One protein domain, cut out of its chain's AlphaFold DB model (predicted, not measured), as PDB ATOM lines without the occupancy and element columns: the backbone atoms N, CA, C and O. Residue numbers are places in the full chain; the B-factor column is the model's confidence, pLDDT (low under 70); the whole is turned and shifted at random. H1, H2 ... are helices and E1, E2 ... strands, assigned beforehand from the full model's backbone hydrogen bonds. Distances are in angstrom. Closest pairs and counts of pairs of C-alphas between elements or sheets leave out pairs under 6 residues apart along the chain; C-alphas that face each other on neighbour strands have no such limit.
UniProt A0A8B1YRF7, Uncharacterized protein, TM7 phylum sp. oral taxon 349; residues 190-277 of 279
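AT A GLANCE: This is residues 190 to 277 of the 279 residues of an uncharacterized protein of TM7 phylum sp. oral taxon 349 (UniProt A0A8B1YRF7). A small, twisted sheet of four short strands has H2 packed on its E4 end, while H4 reaches the sheet only with residues 269 to 275. H3 and the loop of residues 248 to 261 lie away from the sheet and make one end of the long axis. The printed part has 88 residues, in the order E1, H1, E2, E3, H2, E4, H3, H4; the mixed sheet runs E1, E2, E3, E4, and the class is mixed, helices and strands. The whole is only just compact, close to loose, with a radius of gyration of the C-alphas of 14.4 A, and elongated, spanning 47 by 25 by 22 A.

IN THESE COORDINATES: E1, residues 191 to 193, begins at C-alpha 191 (10.984, -9.659, -19.656). H1 is residues 196 to 199, E2 205 to 207, and E3 210 to 214, 12.3 A long. H2, residues 218 to 230, measures 18.1 A. E4 is residues 236 to 238 and H3 244 to 247. H4, residues 262 to 275, measures 19.5 A and ends at C-alpha 275 (5.710, 5.351, -13.456).

HOW THE PARTS SIT: Edge strand E1 is antiparallel to E2, with N 192 and O 206 3.0 A apart. E2 and E3 form a hairpin, with N 210 and O 207 2.8 A apart. E3 is parallel to E4, with N 213 and O 236 2.8 A apart. E3, H2 and E4 form a strand-helix-strand unit, two parallel neighbour strands with a helix between, its crossover right-handed. With the sheet, H2 makes two layers, a helix on one face; its closest C-alphas to E4 are Ala 221 and Ala 237, 5.0 A. H1 and H4 only graze the sheet. H3 and H4 are close but not clearly touching, Asp 246 and Val 265 having the closest C-alphas, 7.6 A. Every O i to N i+4 pair is within hydrogen-bond range in H2, and 8 of 10 in H4; H1 and H3 are too short for such a pair.

THE WHOLE: The C-alphas farthest apart, those of Gly 232 and Lys 251, are 46.8 A apart. The printed part has no cut; the link from H3 to H4, 14 residues, is long. Mean pLDDT of the printed part is 92.8, and no printed residue is under 70.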
ATOM      1  N   SER A 190      13.957  -6.135 -21.079       96.50
ATOM      2  CA  SER A 190      13.983  -7.568 -20.778       96.50
ATOM      3  C   SER A 190      12.763  -8.003 -19.960       96.50
ATOM      4  O   SER A 190      12.436  -7.397 -18.934       96.50
ATOM      5  N   TRP A 191      12.113  -9.088 -20.380       97.38
ATOM      6  CA  TRP A 191      10.984  -9.659 -19.656       97.38
ATOM      7  C   TRP A 191      10.890 -11.178 -19.832       97.38
ATOM      8  O   TRP A 191      11.432 -11.747 -20.779       97.38
ATOM      9  N   TYR A 192      10.217 -11.844 -18.894       95.50
ATOM     10  CA  TYR A 192       9.809 -13.243 -19.021       95.50
ATOM     11  C   TYR A 192       8.586 -13.546 -18.150       95.50
ATOM     12  O   TYR A 192       8.374 -12.924 -17.103       95.50
ATOM     13  N   SER A 193       7.779 -14.521 -18.573       91.31
ATOM     14  CA  SER A 193       6.635 -15.009 -17.800       91.31
ATOM     15  C   SER A 193       7.073 -15.584 -16.455       91.31
ATOM     16  O   SER A 193       8.118 -16.233 -16.338       91.31
ATOM     17  N   ALA A 194       6.255 -15.380 -15.427       89.50
ATOM     18  CA  ALA A 194       6.490 -15.971 -14.124       89.50
ATOM     19  C   ALA A 194       6.481 -17.507 -14.181       89.50
ATOM     20  O   ALA A 194       5.686 -18.141 -14.874       89.50
ATOM     21  N   THR A 195       7.352 -18.131 -13.390       84.31
ATOM     22  CA  THR A 195       7.275 -19.575 -13.137       84.31
ATOM     23  C   THR A 195       5.996 -19.913 -12.357       84.31
ATOM     24  O   THR A 195       5.509 -19.068 -11.604       84.31
ATOM     25  N   PRO A 196       5.505 -21.166 -12.385       77.44
ATOM     26  CA  PRO A 196       4.332 -21.565 -11.596       77.44
ATOM     27  C   PRO A 196       4.438 -21.247 -10.090       77.44
ATOM     28  O   PRO A 196       3.447 -20.960  -9.424       77.44
ATOM     29  N   ILE A 197       5.655 -21.265  -9.532       76.69
ATOM     30  CA  ILE A 197       5.908 -20.923  -8.121       76.69
ATOM     31  C   ILE A 197       5.759 -19.413  -7.872       76.69
ATOM     32  O   ILE A 197       5.337 -19.001  -6.788       76.69
ATOM     33  N   GLN A 198       6.138 -18.586  -8.844       84.69
ATOM     34  CA  GLN A 198       5.990 -17.131  -8.798       84.69
ATOM     35  C   GLN A 198       4.531 -16.723  -9.047       84.69
ATOM     36  O   GLN A 198       3.994 -15.931  -8.272       84.69
ATOM     37  N   ASP A 199       3.862 -17.351 -10.012       80.38
ATOM     38  CA  ASP A 199       2.431 -17.176 -10.292       80.38
ATOM     39  C   ASP A 199       1.557 -17.518  -9.075       80.38
ATOM     40  O   ASP A 199       0.698 -16.740  -8.660       80.38
ATOM     41  N   ALA A 200       1.877 -18.596  -8.348       75.88
ATOM     42  CA  ALA A 200       1.197 -18.926  -7.093       75.88
ATOM     43  C   ALA A 200       1.336 -17.836  -6.001       75.88
ATOM     44  O   ALA A 200       0.537 -17.790  -5.056       75.88
ATOM     45  N   LYS A 201       2.334 -16.947  -6.116       83.12
ATOM     46  CA  LYS A 201       2.540 -15.755  -5.266       83.12
ATOM     47  C   LYS A 201       1.919 -14.480  -5.874       83.12
ATOM     48  O   LYS A 201       2.004 -13.399  -5.280       83.12
ATOM     49  N   GLY A 202       1.236 -14.612  -7.008       85.62
ATOM     50  CA  GLY A 202       0.592 -13.558  -7.787       85.62
ATOM     51  C   GLY A 202       1.584 -12.686  -8.550       85.62
ATOM     52  O   GLY A 202       1.396 -11.475  -8.592       85.62
ATOM     53  N   VAL A 203       2.702 -13.247  -8.992       91.50
ATOM     54  CA  VAL A 203       3.607 -12.569  -9.923       91.50
ATOM     55  C   VAL A 203       3.249 -13.062 -11.312       91.50
ATOM     56  O   VAL A 203       3.294 -14.267 -11.526       91.50
ATOM     57  N   ASP A 204       2.952 -12.150 -12.227       92.81
ATOM     58  CA  ASP A 204       2.576 -12.499 -13.598       92.81
ATOM     59  C   ASP A 204       3.815 -12.522 -14.505       92.81
ATOM     60  O   ASP A 204       4.024 -13.456 -15.279       92.81
ATOM     61  N   TYR A 205       4.703 -11.534 -14.345       96.62
ATOM     62  CA  TYR A 205       5.926 -11.399 -15.140       96.62
ATOM     63  C   TYR A 205       7.101 -10.942 -14.282       96.62
ATOM     64  O   TYR A 205       6.928 -10.324 -13.228       96.62
ATOM     65  N   ILE A 206       8.310 -11.219 -14.760       97.19
ATOM     66  CA  ILE A 206       9.517 -10.529 -14.316       97.19
ATOM     67  C   ILE A 206       9.937  -9.576 -15.429       97.19
ATOM     68  O   ILE A 206      10.163 -10.013 -16.553       97.19
ATOM     69  N   VAL A 207      10.051  -8.289 -15.110       97.50
ATOM     70  CA  VAL A 207      10.425  -7.229 -16.053       97.50
ATOM     71  C   VAL A 207      11.647  -6.516 -15.505       97.50
ATOM     72  O   VAL A 207      11.611  -6.017 -14.385       97.50
ATOM     73  N   ASN A 208      12.748  -6.514 -16.256       95.44
ATOM     74  CA  ASN A 208      14.032  -5.957 -15.824       95.44
ATOM     75  C   ASN A 208      14.481  -6.458 -14.430       95.44
ATOM     76  O   ASN A 208      14.976  -5.706 -13.594       95.44
ATOM     77  N   GLY A 209      14.234  -7.741 -14.144       94.69
ATOM     78  CA  GLY A 209      14.517  -8.366 -12.845       94.69
ATOM     79  C   GLY A 209      13.500  -8.068 -11.733       94.69
ATOM     80  O   GLY A 209      13.596  -8.656 -10.655       94.69
ATOM     81  N   VAL A 210      12.499  -7.220 -11.979       96.62
ATOM     82  CA  VAL A 210      11.462  -6.844 -11.009       96.62
ATOM     83  C   VAL A 210      10.215  -7.721 -11.191       96.62
ATOM     84  O   VAL A 210       9.649  -7.763 -12.285       96.62
ATOM     85  N   PRO A 211       9.734  -8.411 -10.140       97.00
ATOM     86  CA  PRO A 211       8.469  -9.134 -10.187       97.00
ATOM     87  C   PRO A 211       7.279  -8.177 -10.264       97.00
ATOM     88  O   PRO A 211       7.122  -7.321  -9.390       97.00
ATOM     89  N   ILE A 212       6.410  -8.358 -11.256       96.81
ATOM     90  CA  ILE A 212       5.215  -7.534 -11.442       96.81
ATOM     91  C   ILE A 212       3.919  -8.346 -11.361       96.81
ATOM     92  O   ILE A 212       3.878  -9.532 -11.673       96.81
ATOM     93  N   ASP A 213       2.861  -7.679 -10.912       95.38
ATOM     94  CA  ASP A 213       1.477  -8.152 -10.852       95.38
ATOM     95  C   ASP A 213       0.641  -7.212 -11.731       95.38
ATOM     96  O   ASP A 213       0.372  -6.067 -11.346       95.38
ATOM     97  N   LEU A 214       0.292  -7.648 -12.938       95.12
ATOM     98  CA  LEU A 214      -0.502  -6.865 -13.868       95.12
ATOM     99  C   LEU A 214      -1.926  -6.699 -13.345       95.12
ATOM    100  O   LEU A 214      -2.565  -7.581 -12.761       95.12
ATOM    101  N   LYS A 215      -2.456  -5.505 -13.569       93.25
ATOM    102  CA  LYS A 215      -3.818  -5.142 -13.219       93.25
ATOM    103  C   LYS A 215      -4.477  -4.452 -14.388       93.25
ATOM    104  O   LYS A 215      -3.915  -3.581 -15.035       93.25
ATOM    105  N   ARG A 216      -5.745  -4.802 -14.583       89.88
ATOM    106  CA  ARG A 216      -6.585  -4.252 -15.648       89.88
ATOM    107  C   ARG A 216      -6.917  -2.765 -15.513       89.88
ATOM    108  O   ARG A 216      -7.456  -2.175 -16.436       89.88
ATOM    109  N   SER A 217      -6.711  -2.182 -14.332       90.25
ATOM    110  CA  SER A 217      -7.030  -0.781 -14.072       90.25
ATOM    111  C   SER A 217      -6.057  -0.166 -13.079       90.25
ATOM    112  O   SER A 217      -5.575  -0.843 -12.168       90.25
ATOM    113  N   TYR A 218      -5.854   1.146 -13.197       91.69
ATOM    114  CA  TYR A 218      -5.056   1.928 -12.252       91.69
ATOM    115  C   TYR A 218      -5.555   1.798 -10.814       91.69
ATOM    116  O   TYR A 218      -4.752   1.623  -9.906       91.69
ATOM    117  N   SER A 219      -6.874   1.812 -10.599       92.69
ATOM    118  CA  SER A 219      -7.459   1.612  -9.268       92.69
ATOM    119  C   SER A 219      -7.092   0.250  -8.673       92.69
ATOM    120  O   SER A 219      -6.685   0.170  -7.516       92.69
ATOM    121  N   SER A 220      -7.160  -0.814  -9.480       91.31
ATOM    122  CA  SER A 220      -6.789  -2.166  -9.054       91.31
ATOM    123  C   SER A 220      -5.279  -2.282  -8.802       91.31
ATOM    124  O   SER A 220      -4.871  -2.989  -7.884       91.31
ATOM    125  N   ALA A 221      -4.449  -1.585  -9.589       94.06
ATOM    126  CA  ALA A 221      -3.002  -1.501  -9.385       94.06
ATOM    127  C   ALA A 221      -2.651  -0.780  -8.081       94.06
ATOM    128  O   ALA A 221      -1.884  -1.309  -7.285       94.06
ATOM    129  N   GLN A 222      -3.264   0.374  -7.811       94.06
ATOM    130  CA  GLN A 222      -3.051   1.129  -6.576       94.06
ATOM    131  C   GLN A 222      -3.459   0.326  -5.338       94.06
ATOM    132  O   GLN A 222      -2.697   0.253  -4.373       94.06
ATOM    133  N   GLU A 223      -4.625  -0.323  -5.374       95.38
ATOM    134  CA  GLU A 223      -5.079  -1.185  -4.281       95.38
ATOM    135  C   GLU A 223      -4.118  -2.366  -4.065       95.38
ATOM    136  O   GLU A 223      -3.700  -2.643  -2.937       95.38
ATOM    137  N   ALA A 224      -3.714  -3.045  -5.141       93.56
ATOM    138  CA  ALA A 224      -2.768  -4.151  -5.052       93.56
ATOM    139  C   ALA A 224      -1.395  -3.694  -4.532       93.56
ATOM    140  O   ALA A 224      -0.816  -4.376  -3.684       93.56
ATOM    141  N   GLN A 225      -0.904  -2.529  -4.964       94.62
ATOM    142  CA  GLN A 225       0.358  -1.960  -4.497       94.62
ATOM    143  C   GLN A 225       0.299  -1.604  -3.011       94.62
ATOM    144  O   GLN A 225       1.232  -1.916  -2.272       94.62
ATOM    145  N   TYR A 226      -0.809  -1.017  -2.549       93.88
ATOM    146  CA  TYR A 226      -1.032  -0.742  -1.130       93.88
ATOM    147  C   TYR A 226      -0.878  -2.017  -0.290       93.88
ATOM    148  O   TYR A 226      -0.126  -2.031   0.685       93.88
ATOM    149  N   TYR A 227      -1.515  -3.117  -0.700       91.69
ATOM    150  CA  TYR A 227      -1.391  -4.389   0.012       91.69
ATOM    151  C   TYR A 227      -0.013  -5.037  -0.133       91.69
ATOM    152  O   TYR A 227       0.447  -5.685   0.809       91.69
ATOM    153  N   ASN A 228       0.659  -4.887  -1.275       91.75
ATOM    154  CA  ASN A 228       2.031  -5.366  -1.426       91.75
ATOM    155  C   ASN A 228       2.955  -4.663  -0.425       91.75
ATOM    156  O   ASN A 228       3.691  -5.346   0.284       91.75
ATOM    157  N   ASN A 229       2.832  -3.342  -0.277       91.62
ATOM    158  CA  ASN A 229       3.590  -2.561   0.700       91.62
ATOM    159  C   ASN A 229       3.232  -2.954   2.141       91.62
ATOM    160  O   ASN A 229       4.122  -3.228   2.943       91.62
ATOM    161  N   LEU A 230       1.934  -3.047   2.459       91.88
ATOM    162  CA  LEU A 230       1.448  -3.386   3.802       91.88
ATOM    163  C   LEU A 230       1.955  -4.751   4.287       91.88
ATOM    164  O   LEU A 230       2.243  -4.921   5.469       91.88
ATOM    165  N   TYR A 231       2.051  -5.727   3.384       89.12
ATOM    166  CA  TYR A 231       2.469  -7.092   3.706       89.12
ATOM    167  C   TYR A 231       3.912  -7.411   3.290       89.12
ATOM    168  O   TYR A 231       4.276  -8.586   3.267       89.12
ATOM    169  N   GLY A 232       4.720  -6.403   2.936       87.81
ATOM    170  CA  GLY A 232       6.130  -6.576   2.566       87.81
ATOM    171  C   GLY A 232       6.353  -7.540   1.395       87.81
ATOM    172  O   GLY A 232       7.295  -8.332   1.408       87.81
ATOM    173  N   ARG A 233       5.459  -7.542   0.400       88.56
ATOM    174  CA  ARG A 233       5.571  -8.413  -0.777       88.56
ATOM    175  C   ARG A 233       6.586  -7.840  -1.757       88.56
ATOM    176  O   ARG A 233       6.518  -6.672  -2.117       88.56
ATOM    177  N   SER A 234       7.473  -8.692  -2.256       89.19
ATOM    178  CA  SER A 234       8.546  -8.335  -3.189       89.19
ATOM    179  C   SER A 234       8.068  -8.224  -4.648       89.19
ATOM    180  O   SER A 234       8.672  -8.830  -5.531       89.19
ATOM    181  N   LYS A 235       6.941  -7.549  -4.902       94.44
ATOM    182  CA  LYS A 235       6.381  -7.377  -6.251       94.44
ATOM    183  C   LYS A 235       5.695  -6.020  -6.418       94.44
ATOM    184  O   LYS A 235       5.144  -5.487  -5.451       94.44
ATOM    185  N   VAL A 236       5.678  -5.512  -7.645       96.38
ATOM    186  CA  VAL A 236       5.060  -4.231  -8.015       96.38
ATOM    187  C   VAL A 236       3.759  -4.480  -8.772       96.38
ATOM    188  O   VAL A 236       3.727  -5.277  -9.702       96.38
ATOM    189  N   ALA A 237       2.670  -3.827  -8.378       96.19
ATOM    190  CA  ALA A 237       1.423  -3.889  -9.130       96.19
ATOM    191  C   ALA A 237       1.424  -2.836 -10.244       96.19
ATOM    192  O   ALA A 237       1.613  -1.651  -9.972       96.19
ATOM    193  N   VAL A 238       1.186  -3.262 -11.483       97.19
ATOM    194  CA  VAL A 238       1.303  -2.408 -12.673       97.19
ATOM    195  C   VAL A 238      -0.002  -2.423 -13.456       97.19
ATOM    196  O   VAL A 238      -0.557  -3.480 -13.737       97.19
ATOM    197  N   CYS A 239      -0.488  -1.246 -13.845       96.50
ATOM    198  CA  CYS A 239      -1.506  -1.117 -14.883       96.50
ATOM    199  C   CYS A 239      -0.798  -0.709 -16.179       96.50
ATOM    200  O   CYS A 239      -0.261   0.395 -16.206       96.50
ATOM    201  N   PRO A 240      -0.785  -1.537 -17.239       94.69
ATOM    202  CA  PRO A 240       0.029  -1.294 -18.437       94.69
ATOM    203  C   PRO A 240      -0.528  -0.199 -19.373       94.69
ATOM    204  O   PRO A 240      -0.065  -0.056 -20.496       94.69
ATOM    205  N   ASP A 241      -1.554   0.540 -18.937       94.62
ATOM    206  CA  ASP A 241      -2.308   1.533 -19.724       94.62
ATOM    207  C   ASP A 241      -2.829   1.021 -21.079       94.62
ATOM    208  O   ASP A 241      -2.997   1.789 -22.027       94.62
ATOM    209  N   ILE A 242      -3.121  -0.279 -21.159       95.25
ATOM    210  CA  ILE A 242      -3.831  -0.899 -22.281       95.25
ATOM    211  C   ILE A 242      -5.326  -0.698 -22.051       95.25
ATOM    212  O   ILE A 242      -5.865  -1.095 -21.015       95.25
ATOM    213  N   ARG A 243      -6.000  -0.070 -23.010       92.44
ATOM    214  CA  ARG A 243      -7.381   0.400 -22.887       92.44
ATOM    215  C   ARG A 243      -8.315  -0.388 -23.807       92.44
ATOM    216  O   ARG A 243      -7.856  -0.945 -24.804       92.44
ATOM    217  N   PRO A 244      -9.629  -0.442 -23.518       91.44
ATOM    218  CA  PRO A 244     -10.595  -1.119 -24.384       91.44
ATOM    219  C   PRO A 244     -10.539  -0.665 -25.850       91.44
ATOM    220  O   PRO A 244     -10.722  -1.485 -26.750       91.44
ATOM    221  N   GLU A 245     -10.243   0.613 -26.088       94.31
ATOM    222  CA  GLU A 245     -10.146   1.224 -27.415       94.31
ATOM    223  C   GLU A 245      -8.987   0.655 -28.241       94.31
ATOM    224  O   GLU A 245      -9.093   0.575 -29.461       94.31
ATOM    225  N   ASP A 246      -7.927   0.164 -27.592       96.00
ATOM    226  CA  ASP A 246      -6.754  -0.415 -28.264       96.00
ATOM    227  C   ASP A 246      -7.065  -1.758 -28.950       96.00
ATOM    228  O   ASP A 246      -6.276  -2.280 -29.741       96.00
ATOM    229  N   PHE A 247      -8.235  -2.324 -28.649       95.81
ATOM    230  CA  PHE A 247      -8.754  -3.544 -29.255       95.81
ATOM    231  C   PHE A 247      -9.838  -3.272 -30.302       95.81
ATOM    232  O   PHE A 247     -10.419  -4.222 -30.820       95.81
ATOM    233  N   VAL A 248     -10.177  -2.016 -30.602       96.44
ATOM    234  CA  VAL A 248     -11.216  -1.692 -31.587       96.44
ATOM    235  C   VAL A 248     -10.602  -1.638 -32.978       96.44
ATOM    236  O   VAL A 248      -9.746  -0.799 -33.245       96.44
ATOM    237  N   ASP A 249     -11.046  -2.519 -33.875       93.06
ATOM    238  CA  ASP A 249     -10.604  -2.501 -35.270       93.06
ATOM    239  C   ASP A 249     -11.030  -1.170 -35.919       93.06
ATOM    240  O   ASP A 249     -12.234  -0.900 -36.018       93.06
ATOM    241  N   PRO A 250     -10.084  -0.338 -36.392       91.38
ATOM    242  CA  PRO A 250     -10.391   0.985 -36.928       91.38
ATOM    243  C   PRO A 250     -11.226   0.939 -38.214       91.38
ATOM    244  O   PRO A 250     -11.872   1.927 -38.560       91.38
ATOM    245  N   LYS A 251     -11.239  -0.189 -38.936       92.19
ATOM    246  CA  LYS A 251     -12.020  -0.355 -40.170       92.19
ATOM    247  C   LYS A 251     -13.461  -0.739 -39.885       92.19
ATOM    248  O   LYS A 251     -14.363  -0.304 -40.596       92.19
ATOM    249  N   THR A 252     -13.680  -1.596 -38.890       92.25
ATOM    250  CA  THR A 252     -15.002  -2.179 -38.625       92.25
ATOM    251  C   THR A 252     -15.693  -1.592 -37.398       92.25
ATOM    252  O   THR A 252     -16.896  -1.794 -37.234       92.25
ATOM    253  N   GLY A 253     -14.962  -0.882 -36.534       94.56
ATOM    254  CA  GLY A 253     -15.443  -0.376 -35.247       94.56
ATOM    255  C   GLY A 253     -15.752  -1.480 -34.232       94.56
ATOM    256  O   GLY A 253     -16.347  -1.211 -33.191       94.56
ATOM    257  N   LYS A 254     -15.394  -2.735 -34.529       93.38
ATOM    258  CA  LYS A 254     -15.702  -3.890 -33.684       93.38
ATOM    259  C   LYS A 254     -14.592  -4.113 -32.666       93.38
ATOM    260  O   LYS A 254     -13.412  -4.004 -32.984       93.38
ATOM    261  N   THR A 255     -14.971  -4.486 -31.447       96.06
ATOM    262  CA  THR A 255     -14.010  -4.896 -30.420       96.06
ATOM    263  C   THR A 255     -13.456  -6.281 -30.745       96.06
ATOM    264  O   THR A 255     -14.172  -7.281 -30.692       96.06
ATOM    265  N   MET A 256     -12.167  -6.337 -31.047       93.56
ATOM    266  CA  MET A 256     -11.404  -7.545 -31.330       93.56
ATOM    267  C   MET A 256     -10.869  -8.187 -30.045       93.56
ATOM    268  O   MET A 256     -10.922  -7.613 -28.949       93.56
ATOM    269  N   LEU A 257     -10.360  -9.411 -30.176       91.94
ATOM    270  CA  LEU A 257      -9.681 -10.123 -29.090       91.94
ATOM    271  C   LEU A 257      -8.174  -9.846 -29.043       91.94
ATOM    272  O   LEU A 257      -7.549 -10.103 -28.023       91.94
ATOM    273  N   ILE A 258      -7.601  -9.303 -30.118       91.38
ATOM    274  CA  ILE A 258      -6.179  -8.959 -30.210       91.38
ATOM    275  C   ILE A 258      -5.976  -7.448 -30.283       91.38
ATOM    276  O   ILE A 258      -6.857  -6.709 -30.733       91.38
ATOM    277  N   LEU A 259      -4.806  -7.004 -29.839       92.94
ATOM    278  CA  LEU A 259      -4.388  -5.608 -29.888       92.94
ATOM    279  C   LEU A 259      -4.268  -5.134 -31.344       92.94
ATOM    280  O   LEU A 259      -3.744  -5.869 -32.181       92.94
ATOM    281  N   GLN A 260      -4.770  -3.936 -31.651       93.94
ATOM    282  CA  GLN A 260      -4.826  -3.433 -33.032       93.94
ATOM    283  C   GLN A 260      -3.579  -2.642 -33.439       93.94
ATOM    284  O   GLN A 260      -3.154  -2.740 -34.587       93.94
ATOM    285  N   ASP A 261      -2.976  -1.911 -32.499       93.44
ATOM    286  CA  ASP A 261      -1.726  -1.169 -32.705       93.44
ATOM    287  C   ASP A 261      -0.761  -1.393 -31.527       93.44
ATOM    288  O   ASP A 261      -0.722  -0.609 -30.574       93.44
ATOM    289  N   PRO A 262      -0.002  -2.501 -31.546       93.62
ATOM    290  CA  PRO A 262       0.946  -2.804 -30.484       93.62
ATOM    291  C   PRO A 262       2.089  -1.790 -30.330       93.62
ATOM    292  O   PRO A 262       2.614  -1.667 -29.229       93.62
ATOM    293  N   GLU A 263       2.467  -1.062 -31.387       93.62
ATOM    294  CA  GLU A 263       3.556  -0.069 -31.341       93.62
ATOM    295  C   GLU A 263       3.138   1.166 -30.538       93.62
ATOM    296  O   GLU A 263       3.842   1.609 -29.628       93.62
ATOM    297  N   ALA A 264       1.938   1.692 -30.807       92.50
ATOM    298  CA  ALA A 264       1.389   2.804 -30.033       92.50
ATOM    299  C   ALA A 264       1.192   2.436 -28.551       92.50
ATOM    300  O   ALA A 264       1.321   3.277 -27.656       92.50
ATOM    301  N   VAL A 265       0.880   1.167 -28.284       96.31
ATOM    302  CA  VAL A 265       0.690   0.645 -26.929       96.31
ATOM    303  C   VAL A 265       2.032   0.426 -26.225       96.31
ATOM    304  O   VAL A 265       2.118   0.714 -25.034       96.31
ATOM    305  N   ALA A 266       3.085   0.002 -26.932       97.06
ATOM    306  CA  ALA A 266       4.428  -0.210 -26.381       97.06
ATOM    307  C   ALA A 266       4.950   1.020 -25.624       97.06
ATOM    308  O   ALA A 266       5.379   0.903 -24.476       97.06
ATOM    309  N   LEU A 267       4.794   2.214 -26.204       95.44
ATOM    310  CA  LEU A 267       5.184   3.477 -25.566       95.44
ATOM    311  C   LEU A 267       4.437   3.732 -24.246       95.44
ATOM    312  O   LEU A 267       5.020   4.195 -23.264       95.44
ATOM    313  N   ARG A 268       3.136   3.417 -24.194       96.00
ATOM    314  CA  ARG A 268       2.326   3.562 -22.972       96.00
ATOM    315  C   ARG A 268       2.659   2.503 -21.927       96.00
ATOM    316  O   ARG A 268       2.676   2.820 -20.736       96.00
ATOM    317  N   VAL A 269       2.960   1.277 -22.354       97.25
ATOM    318  CA  VAL A 269       3.427   0.200 -21.474       97.25
ATOM    319  C   VAL A 269       4.759   0.580 -20.838       97.25
ATOM    320  O   VAL A 269       4.871   0.541 -19.614       97.25
ATOM    321  N   GLU A 270       5.731   1.036 -21.629       97.19
ATOM    322  CA  GLU A 270       7.018   1.521 -21.126       97.19
ATOM    323  C   GLU A 270       6.825   2.649 -20.103       97.19
ATOM    324  O   GLU A 270       7.347   2.579 -18.986       97.19
ATOM    325  N   GLN A 271       6.020   3.663 -20.433       96.69
ATOM    326  CA  GLN A 271       5.745   4.764 -19.509       96.69
ATOM    327  C   GLN A 271       5.076   4.277 -18.215       96.69
ATOM    328  O   GLN A 271       5.389   4.771 -17.130       96.69
ATOM    329  N   SER A 272       4.176   3.298 -18.302       96.50
ATOM    330  CA  SER A 272       3.510   2.710 -17.137       96.50
ATOM    331  C   SER A 272       4.485   1.950 -16.240       96.50
ATOM    332  O   SER A 272       4.392   2.047 -15.013       96.50
ATOM    333  N   LEU A 273       5.448   1.239 -16.831       97.19
ATOM    334  CA  LEU A 273       6.518   0.560 -16.101       97.19
ATOM    335  C   LEU A 273       7.432   1.574 -15.389       97.19
ATOM    336  O   LEU A 273       7.690   1.405 -14.194       97.19
ATOM    337  N   ARG A 274       7.819   2.670 -16.061       96.62
ATOM    338  CA  ARG A 274       8.581   3.788 -15.458       96.62
ATOM    339  C   ARG A 274       7.836   4.419 -14.285       96.62
ATOM    340  O   ARG A 274       8.374   4.554 -13.191       96.62
ATOM    341  N   ASN A 275       6.560   4.745 -14.486       95.00
ATOM    342  CA  ASN A 275       5.710   5.351 -13.456       95.00
ATOM    343  C   ASN A 275       5.521   4.442 -12.234       95.00
ATOM    344  O   ASN A 275       5.280   4.931 -11.132       95.00
ATOM    345  N   SER A 276       5.615   3.127 -12.433       93.25
ATOM    346  CA  SER A 276       5.489   2.130 -11.369       93.25
ATOM    347  C   SER A 276       6.825   1.809 -10.685       93.25
ATOM    348  O   SER A 276       6.841   1.016  -9.746       93.25
ATOM    349  N   GLY A 277       7.941   2.404 -11.127       92.62
ATOM    350  CA  GLY A 277       9.280   2.151 -10.585       92.62
ATOM    351  C   GLY A 277       9.851   0.777 -10.945       92.62
ATOM    352  O   GLY A 277      10.664   0.240 -10.195       92.62
TER     353      GLY A 277